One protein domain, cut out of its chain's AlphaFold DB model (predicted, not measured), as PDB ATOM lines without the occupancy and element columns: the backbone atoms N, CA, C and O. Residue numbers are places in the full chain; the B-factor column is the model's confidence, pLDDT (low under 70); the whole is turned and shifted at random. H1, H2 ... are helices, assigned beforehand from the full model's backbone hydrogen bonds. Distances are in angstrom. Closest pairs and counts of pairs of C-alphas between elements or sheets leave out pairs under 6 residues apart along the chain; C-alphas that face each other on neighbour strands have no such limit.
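Overview. This is residues 186 to 241 of the 241 residues of an uncharacterized protein of Plasmodium vivax North Korean (UniProt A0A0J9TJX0). You are looking at a loose helical hairpin with unequal arms: the long helix H1 makes the length of the whole, and after a tight turn the shorter H2 folds back beside its later part. Residues 186 to 197 of H1 stick out past the reach of H2, and the turn at the other end, residues 218 to 224, also stands free. The printed part has 56 residues with two named helices, H1 then H2, and no named strand; the class is all helix. It is only just loose, close to extended, with a radius of gyration of the C-alphas of 15.3 A, and its C-alphas span 51 by 18 by 6 A.

Along the chain. Find C-alpha 186 at (153.241, 129.315, 154.808); from there H1 runs through residues 186 to 218, 48.8 A from first to last C-alpha. Its last C-alpha, 218, is at (164.946, 173.136, 172.905). H2 takes residues 223 to 240, 26.2 A long, and ends with C-alpha 240 at (167.155, 144.732, 166.424).

Arrangement. Look first at Phe 216 and Phe 226, whose C-alphas, 7.5 A apart, are the closest of H1 and H2. The two helices only just touch, with 3 pairs of C-alphas within 8 A. They form a helical hairpin, running opposite ways at a shallow tilt of 4 degrees, with their centres 15.6 A apart. In H1 and H2 every O i to N i+4 pair is within hydrogen-bond range.

Size, cuts and confidence. The two C-alphas farthest apart are those of Glu 186 and Lys 220, at 51.5 A. The printed part has no cut and ends at Ile 241, the chain's last residue. The link from H1 to H2 is tight, with 4 residues between them. The mean pLDDT of the printed part is 83.2; look for values under 70 at residues 220 to 221 and 240 to 241.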
ATOM      1  N   GLU A 186     153.482 128.925 153.417       95.50
ATOM      2  CA  GLU A 186     153.241 129.315 154.808       95.50
ATOM      3  C   GLU A 186     154.513 129.845 155.479       95.50
ATOM      4  O   GLU A 186     154.489 130.932 156.060       95.50
ATOM      5  N   GLU A 187     155.641 129.146 155.325       95.38
ATOM      6  CA  GLU A 187     156.945 129.581 155.836       95.38
ATOM      7  C   GLU A 187     157.322 130.977 155.312       95.38
ATOM      8  O   GLU A 187     157.666 131.868 156.093       95.38
ATOM      9  N   TYR A 188     157.206 131.210 154.002       93.62
ATOM     10  CA  TYR A 188     157.542 132.499 153.390       93.62
ATOM     11  C   TYR A 188     156.592 133.617 153.824       93.62
ATOM     12  O   TYR A 188     157.058 134.716 154.123       93.62
ATOM     13  N   ARG A 189     155.286 133.348 153.946       93.25
ATOM     14  CA  ARG A 189     154.312 134.327 154.463       93.25
ATOM     15  C   ARG A 189     154.629 134.746 155.895       93.25
ATOM     16  O   ARG A 189     154.572 135.932 156.214       93.25
ATOM     17  N   LEU A 190     154.993 133.794 156.756       94.06
ATOM     18  CA  LEU A 190     155.404 134.086 158.130       94.06
ATOM     19  C   LEU A 190     156.694 134.920 158.166       94.06
ATOM     20  O   LEU A 190     156.801 135.862 158.957       94.06
ATOM     21  N   LEU A 191     157.654 134.626 157.285       92.12
ATOM     22  CA  LEU A 191     158.883 135.410 157.143       92.12
ATOM     23  C   LEU A 191     158.611 136.837 156.644       92.12
ATOM     24  O   LEU A 191     159.196 137.783 157.172       92.12
ATOM     25  N   GLU A 192     157.733 137.013 155.656       91.50
ATOM     26  CA  GLU A 192     157.319 138.325 155.146       91.50
ATOM     27  C   GLU A 192     156.595 139.142 156.220       91.50
ATOM     28  O   GLU A 192     156.935 140.305 156.438       91.50
ATOM     29  N   LEU A 193     155.672 138.526 156.966       92.12
ATOM     30  CA  LEU A 193     154.996 139.174 158.090       92.12
ATOM     31  C   LEU A 193     156.003 139.633 159.152       92.12
ATOM     32  O   LEU A 193     155.969 140.787 159.580       92.12
ATOM     33  N   ARG A 194     156.940 138.758 159.543       91.38
ATOM     34  CA  ARG A 194     157.989 139.095 160.512       91.38
ATOM     35  C   ARG A 194     158.855 140.256 160.021       91.38
ATOM     36  O   ARG A 194     159.120 141.173 160.793       91.38
ATOM     37  N   LYS A 195     159.265 140.248 158.747       89.94
ATOM     38  CA  LYS A 195     160.022 141.354 158.137       89.94
ATOM     39  C   LYS A 195     159.234 142.659 158.168       89.94
ATOM     40  O   LYS A 195     159.784 143.679 158.568       89.94
ATOM     41  N   ASN A 196     157.951 142.626 157.815       89.69
ATOM     42  CA  ASN A 196     157.093 143.810 157.823       89.69
ATOM     43  C   ASN A 196     156.926 144.387 159.236       89.69
ATOM     44  O   ASN A 196     156.996 145.602 159.408       89.69
ATOM     45  N   ILE A 197     156.777 143.529 160.252       90.38
ATOM     46  CA  ILE A 197     156.733 143.952 161.659       90.38
ATOM     47  C   ILE A 197     158.056 144.612 162.063       90.38
ATOM     48  O   ILE A 197     158.033 145.708 162.621       90.38
ATOM     49  N   ILE A 198     159.201 143.995 161.752       89.00
ATOM     50  CA  ILE A 198     160.526 144.558 162.060       89.00
ATOM     51  C   ILE A 198     160.693 145.929 161.396       89.00
ATOM     52  O   ILE A 198     161.043 146.895 162.071       89.00
ATOM     53  N   ILE A 199     160.368 146.044 160.105       88.50
ATOM     54  CA  ILE A 199     160.426 147.309 159.363       88.50
ATOM     55  C   ILE A 199     159.537 148.357 160.044       88.50
ATOM     56  O   ILE A 199     159.997 149.462 160.321       88.50
ATOM     57  N   SER A 200     158.292 148.012 160.381       89.75
ATOM     58  CA  SER A 200     157.366 148.922 161.067       89.75
ATOM     59  C   SER A 200     157.903 149.399 162.421       89.75
ATOM     60  O   SER A 200     157.806 150.584 162.734       89.75
ATOM     61  N   VAL A 201     158.484 148.503 163.225       89.94
ATOM     62  CA  VAL A 201     159.089 148.850 164.522       89.94
ATOM     63  C   VAL A 201     160.284 149.786 164.329       89.94
ATOM     64  O   VAL A 201     160.403 150.774 165.054       89.94
ATOM     65  N   MET A 202     161.123 149.545 163.316       87.50
ATOM     66  CA  MET A 202     162.246 150.431 162.995       87.50
ATOM     67  C   MET A 202     161.782 151.859 162.668       87.50
ATOM     68  O   MET A 202     162.353 152.814 163.198       87.50
ATOM     69  N   TRP A 203     160.717 152.036 161.877       91.44
ATOM     70  CA  TRP A 203     160.173 153.367 161.557       91.44
ATOM     71  C   TRP A 203     159.667 154.128 162.791       91.44
ATOM     72  O   TRP A 203     159.884 155.340 162.915       91.44
ATOM     73  N   ILE A 204     159.023 153.425 163.728       90.38
ATOM     74  CA  ILE A 204     158.530 154.016 164.980       90.38
ATOM     75  C   ILE A 204     159.705 154.498 165.838       90.38
ATOM     76  O   ILE A 204     159.697 155.633 166.314       90.38
ATOM     77  N   ILE A 205     160.743 153.670 165.991       88.12
ATOM     78  CA  ILE A 205     161.940 154.007 166.775       88.12
ATOM     79  C   ILE A 205     162.643 155.239 166.194       88.12
ATOM     80  O   ILE A 205     162.991 156.150 166.945       88.12
ATOM     81  N   VAL A 206     162.797 155.310 164.867       87.50
ATOM     82  CA  VAL A 206     163.394 156.470 164.182       87.50
ATOM     83  C   VAL A 206     162.581 157.745 164.429       87.50
ATOM     84  O   VAL A 206     163.153 158.799 164.709       87.50
ATOM     85  N   SER A 207     161.249 157.651 164.397       89.50
ATOM     86  CA  SER A 207     160.360 158.796 164.640       89.50
ATOM     87  C   SER A 207     160.455 159.304 166.083       89.50
ATOM     88  O   SER A 207     160.588 160.508 166.315       89.50
ATOM     89  N   ILE A 208     160.454 158.390 167.062       89.38
ATOM     90  CA  ILE A 208     160.633 158.722 168.484       89.38
ATOM     91  C   ILE A 208     162.005 159.362 168.712       89.38
ATOM     92  O   ILE A 208     162.107 160.371 169.412       89.38
ATOM     93  N   PHE A 209     163.056 158.822 168.092       86.19
ATOM     94  CA  PHE A 209     164.402 159.377 168.184       86.19
ATOM     95  C   PHE A 209     164.471 160.809 167.638       86.19
ATOM     96  O   PHE A 209     165.027 161.689 168.294       86.19
ATOM     97  N   GLY A 210     163.834 161.077 166.494       87.00
ATOM     98  CA  GLY A 210     163.743 162.426 165.928       87.00
ATOM     99  C   GLY A 210     163.077 163.429 166.878       87.00
ATOM    100  O   GLY A 210     163.621 164.509 167.117       87.00
ATOM    101  N   LEU A 211     161.946 163.058 167.486       88.12
ATOM    102  CA  LEU A 211     161.255 163.908 168.465       88.12
ATOM    103  C   LEU A 211     162.097 164.160 169.722       88.12
ATOM    104  O   LEU A 211     162.122 165.282 170.232       88.12
ATOM    105  N   LEU A 212     162.825 163.149 170.202       85.06
ATOM    106  CA  LEU A 212     163.737 163.297 171.338       85.06
ATOM    107  C   LEU A 212     164.865 164.287 171.031       85.06
ATOM    108  O   LEU A 212     165.142 165.157 171.854       85.06
ATOM    109  N   LEU A 213     165.486 164.208 169.848       83.44
ATOM    110  CA  LEU A 213     166.527 165.156 169.436       83.44
ATOM    111  C   LEU A 213     166.010 166.600 169.421       83.44
ATOM    112  O   LEU A 213     166.682 167.500 169.928       83.44
ATOM    113  N   ILE A 214     164.797 166.813 168.903       84.94
ATOM    114  CA  ILE A 214     164.140 168.125 168.893       84.94
ATOM    115  C   ILE A 214     163.904 168.618 170.327       84.94
ATOM    116  O   ILE A 214     164.248 169.751 170.665       84.94
ATOM    117  N   PHE A 215     163.375 167.761 171.204       82.25
ATOM    118  CA  PHE A 215     163.170 168.097 172.613       82.25
ATOM    119  C   PHE A 215     164.481 168.496 173.315       82.25
ATOM    120  O   PHE A 215     164.523 169.486 174.050       82.25
ATOM    121  N   PHE A 216     165.574 167.771 173.056       78.50
ATOM    122  CA  PHE A 216     166.890 168.087 173.614       78.50
ATOM    123  C   PHE A 216     167.462 169.403 173.097       78.50
ATOM    124  O   PHE A 216     168.049 170.152 173.885       78.50
ATOM    125  N   TYR A 217     167.255 169.704 171.813       77.75
ATOM    126  CA  TYR A 217     167.642 170.978 171.218       77.75
ATOM    127  C   TYR A 217     166.981 172.155 171.950       77.75
ATOM    128  O   TYR A 217     167.665 173.097 172.356       77.75
ATOM    129  N   PHE A 218     165.674 172.069 172.214       77.44
ATOM    130  CA  PHE A 218     164.946 173.136 172.905       77.44
ATOM    131  C   PHE A 218     165.294 173.258 174.392       77.44
ATOM    132  O   PHE A 218     165.304 174.365 174.930       77.44
ATOM    133  N   LYS A 219     165.611 172.153 175.076       76.25
ATOM    134  CA  LYS A 219     165.812 172.150 176.535       76.25
ATOM    135  C   LYS A 219     167.259 172.465 176.981       76.25
ATOM    136  O   LYS A 219     167.537 172.388 178.174       76.25
ATOM    137  N   LYS A 220     168.181 172.840 176.073       69.50
ATOM    138  CA  LYS A 220     169.613 173.130 176.377       69.50
ATOM    139  C   LYS A 220     170.244 172.083 177.318       69.50
ATOM    140  O   LYS A 220     170.915 172.405 178.297       69.50
ATOM    141  N   VAL A 221     169.984 170.805 177.047       69.19
ATOM    142  CA  VAL A 221     170.436 169.700 177.903       69.19
ATOM    143  C   VAL A 221     171.954 169.518 177.821       69.19
ATOM    144  O   VAL A 221     172.581 169.797 176.800       69.19
ATOM    145  N   THR A 222     172.558 169.053 178.918       72.38
ATOM    146  CA  THR A 222     174.000 168.811 179.015       72.38
ATOM    147  C   THR A 222     174.472 167.754 178.014       72.38
ATOM    148  O   THR A 222     173.821 166.736 177.773       72.38
ATOM    149  N   ARG A 223     175.669 167.974 177.459       73.12
ATOM    150  CA  ARG A 223     176.283 167.138 176.415       73.12
ATOM    151  C   ARG A 223     176.399 165.652 176.798       73.12
ATOM    152  O   ARG A 223     176.299 164.799 175.927       73.12
ATOM    153  N   ILE A 224     176.566 165.340 178.085       76.25
ATOM    154  CA  ILE A 224     176.688 163.961 178.594       76.25
ATOM    155  C   ILE A 224     175.369 163.187 178.437       76.25
ATOM    156  O   ILE A 224     175.377 162.066 177.937       76.25
ATOM    157  N   ASN A 225     174.232 163.796 178.786       72.81
ATOM    158  CA  ASN A 225     172.920 163.145 178.682       72.81
ATOM    159  C   ASN A 225     172.538 162.870 177.223       72.81
ATOM    160  O   ASN A 225     171.949 161.835 176.919       72.81
ATOM    161  N   PHE A 226     172.927 163.766 176.316       74.69
ATOM    162  CA  PHE A 226     172.765 163.558 174.880       74.69
ATOM    163  C   PHE A 226     173.566 162.340 174.389       74.69
ATOM    164  O   PHE A 226     173.023 161.483 173.696       74.69
ATOM    165  N   ILE A 227     174.835 162.224 174.797       78.12
ATOM    166  CA  ILE A 227     175.713 161.112 174.403       78.12
ATOM    167  C   ILE A 227     175.173 159.764 174.902       78.12
ATOM    168  O   ILE A 227     175.131 158.812 174.128       78.12
ATOM    169  N   ILE A 228     174.710 159.678 176.154       80.19
ATOM    170  CA  ILE A 228     174.157 158.435 176.725       80.19
ATOM    171  C   ILE A 228     172.957 157.933 175.909       80.19
ATOM    172  O   ILE A 228     172.849 156.741 175.632       80.19
ATOM    173  N   ILE A 229     172.077 158.840 175.485       75.88
ATOM    174  CA  ILE A 229     170.885 158.487 174.705       75.88
ATOM    175  C   ILE A 229     171.264 158.039 173.297       75.88
ATOM    176  O   ILE A 229     170.740 157.035 172.822       75.88
ATOM    177  N   VAL A 230     172.203 158.727 172.642       79.12
ATOM    178  CA  VAL A 230     172.712 158.299 171.330       79.12
ATOM    179  C   VAL A 230     173.298 156.887 171.413       79.12
ATOM    180  O   VAL A 230     172.963 156.049 170.579       79.12
ATOM    181  N   ILE A 231     174.094 156.591 172.446       82.12
ATOM    182  CA  ILE A 231     174.660 155.253 172.672       82.12
ATOM    183  C   ILE A 231     173.552 154.218 172.913       82.12
ATOM    184  O   ILE A 231     173.594 153.132 172.339       82.12
ATOM    185  N   PHE A 232     172.536 154.549 173.714       81.94
ATOM    186  CA  PHE A 232     171.402 153.657 173.963       81.94
ATOM    187  C   PHE A 232     170.645 153.310 172.675       81.94
ATOM    188  O   PHE A 232     170.388 152.137 172.415       81.94
ATOM    189  N   PHE A 233     170.332 154.302 171.836       79.50
ATOM    190  CA  PHE A 233     169.656 154.062 170.559       79.50
ATOM    191  C   PHE A 233     170.538 153.292 169.568       79.50
ATOM    192  O   PHE A 233     170.029 152.423 168.866       79.50
ATOM    193  N   GLN A 234     171.850 153.545 169.539       77.81
ATOM    194  CA  GLN A 234     172.787 152.752 168.738       77.81
ATOM    195  C   GLN A 234     172.802 151.281 169.171       77.81
ATOM    196  O   GLN A 234     172.708 150.399 168.322       77.81
ATOM    197  N   LEU A 235     172.852 151.005 170.478       81.25
ATOM    198  CA  LEU A 235     172.785 149.640 171.009       81.25
ATOM    199  C   LEU A 235     171.434 148.977 170.714       81.25
ATOM    200  O   LEU A 235     171.399 147.814 170.322       81.25
ATOM    201  N   LEU A 236     170.328 149.716 170.840       79.06
ATOM    202  CA  LEU A 236     168.989 149.215 170.531       79.06
ATOM    203  C   LEU A 236     168.852 148.820 169.052       79.06
ATOM    204  O   LEU A 236     168.269 147.783 168.751       79.06
ATOM    205  N   ILE A 237     169.419 149.614 168.136       74.56
ATOM    206  CA  ILE A 237     169.456 149.299 166.700       74.56
ATOM    207  C   ILE A 237     170.273 148.028 166.446       74.56
ATOM    208  O   ILE A 237     169.817 147.168 165.704       74.56
ATOM    209  N   VAL A 238     171.437 147.878 167.086       76.06
ATOM    210  CA  VAL A 238     172.281 146.676 166.943       76.06
ATOM    211  C   VAL A 238     171.580 145.415 167.456       76.06
ATOM    212  O   VAL A 238     171.770 144.352 166.886       76.06
ATOM    213  N   ILE A 239     170.755 145.518 168.500       76.44
ATOM    214  CA  ILE A 239     169.979 144.386 169.040       76.44
ATOM    215  C   ILE A 239     168.811 143.991 168.114       76.44
ATOM    216  O   ILE A 239     168.344 142.854 168.161       76.44
ATOM    217  N   LEU A 240     168.312 144.928 167.304       69.25
ATOM    218  CA  LEU A 240     167.155 144.732 166.424       69.25
ATOM    219  C   LEU A 240     167.509 144.252 165.004       69.25
ATOM    220  O   LEU A 240     166.598 143.828 164.292       69.25
ATOM    221  N   ILE A 241     168.781 144.340 164.597       63.34
ATOM    222  CA  ILE A 241     169.317 143.829 163.317       63.34
ATOM    223  C   ILE A 241     169.735 142.368 163.485       63.34
ATOM    224  O   ILE A 241     169.365 141.559 162.603       63.34
TER     225      ILE A 241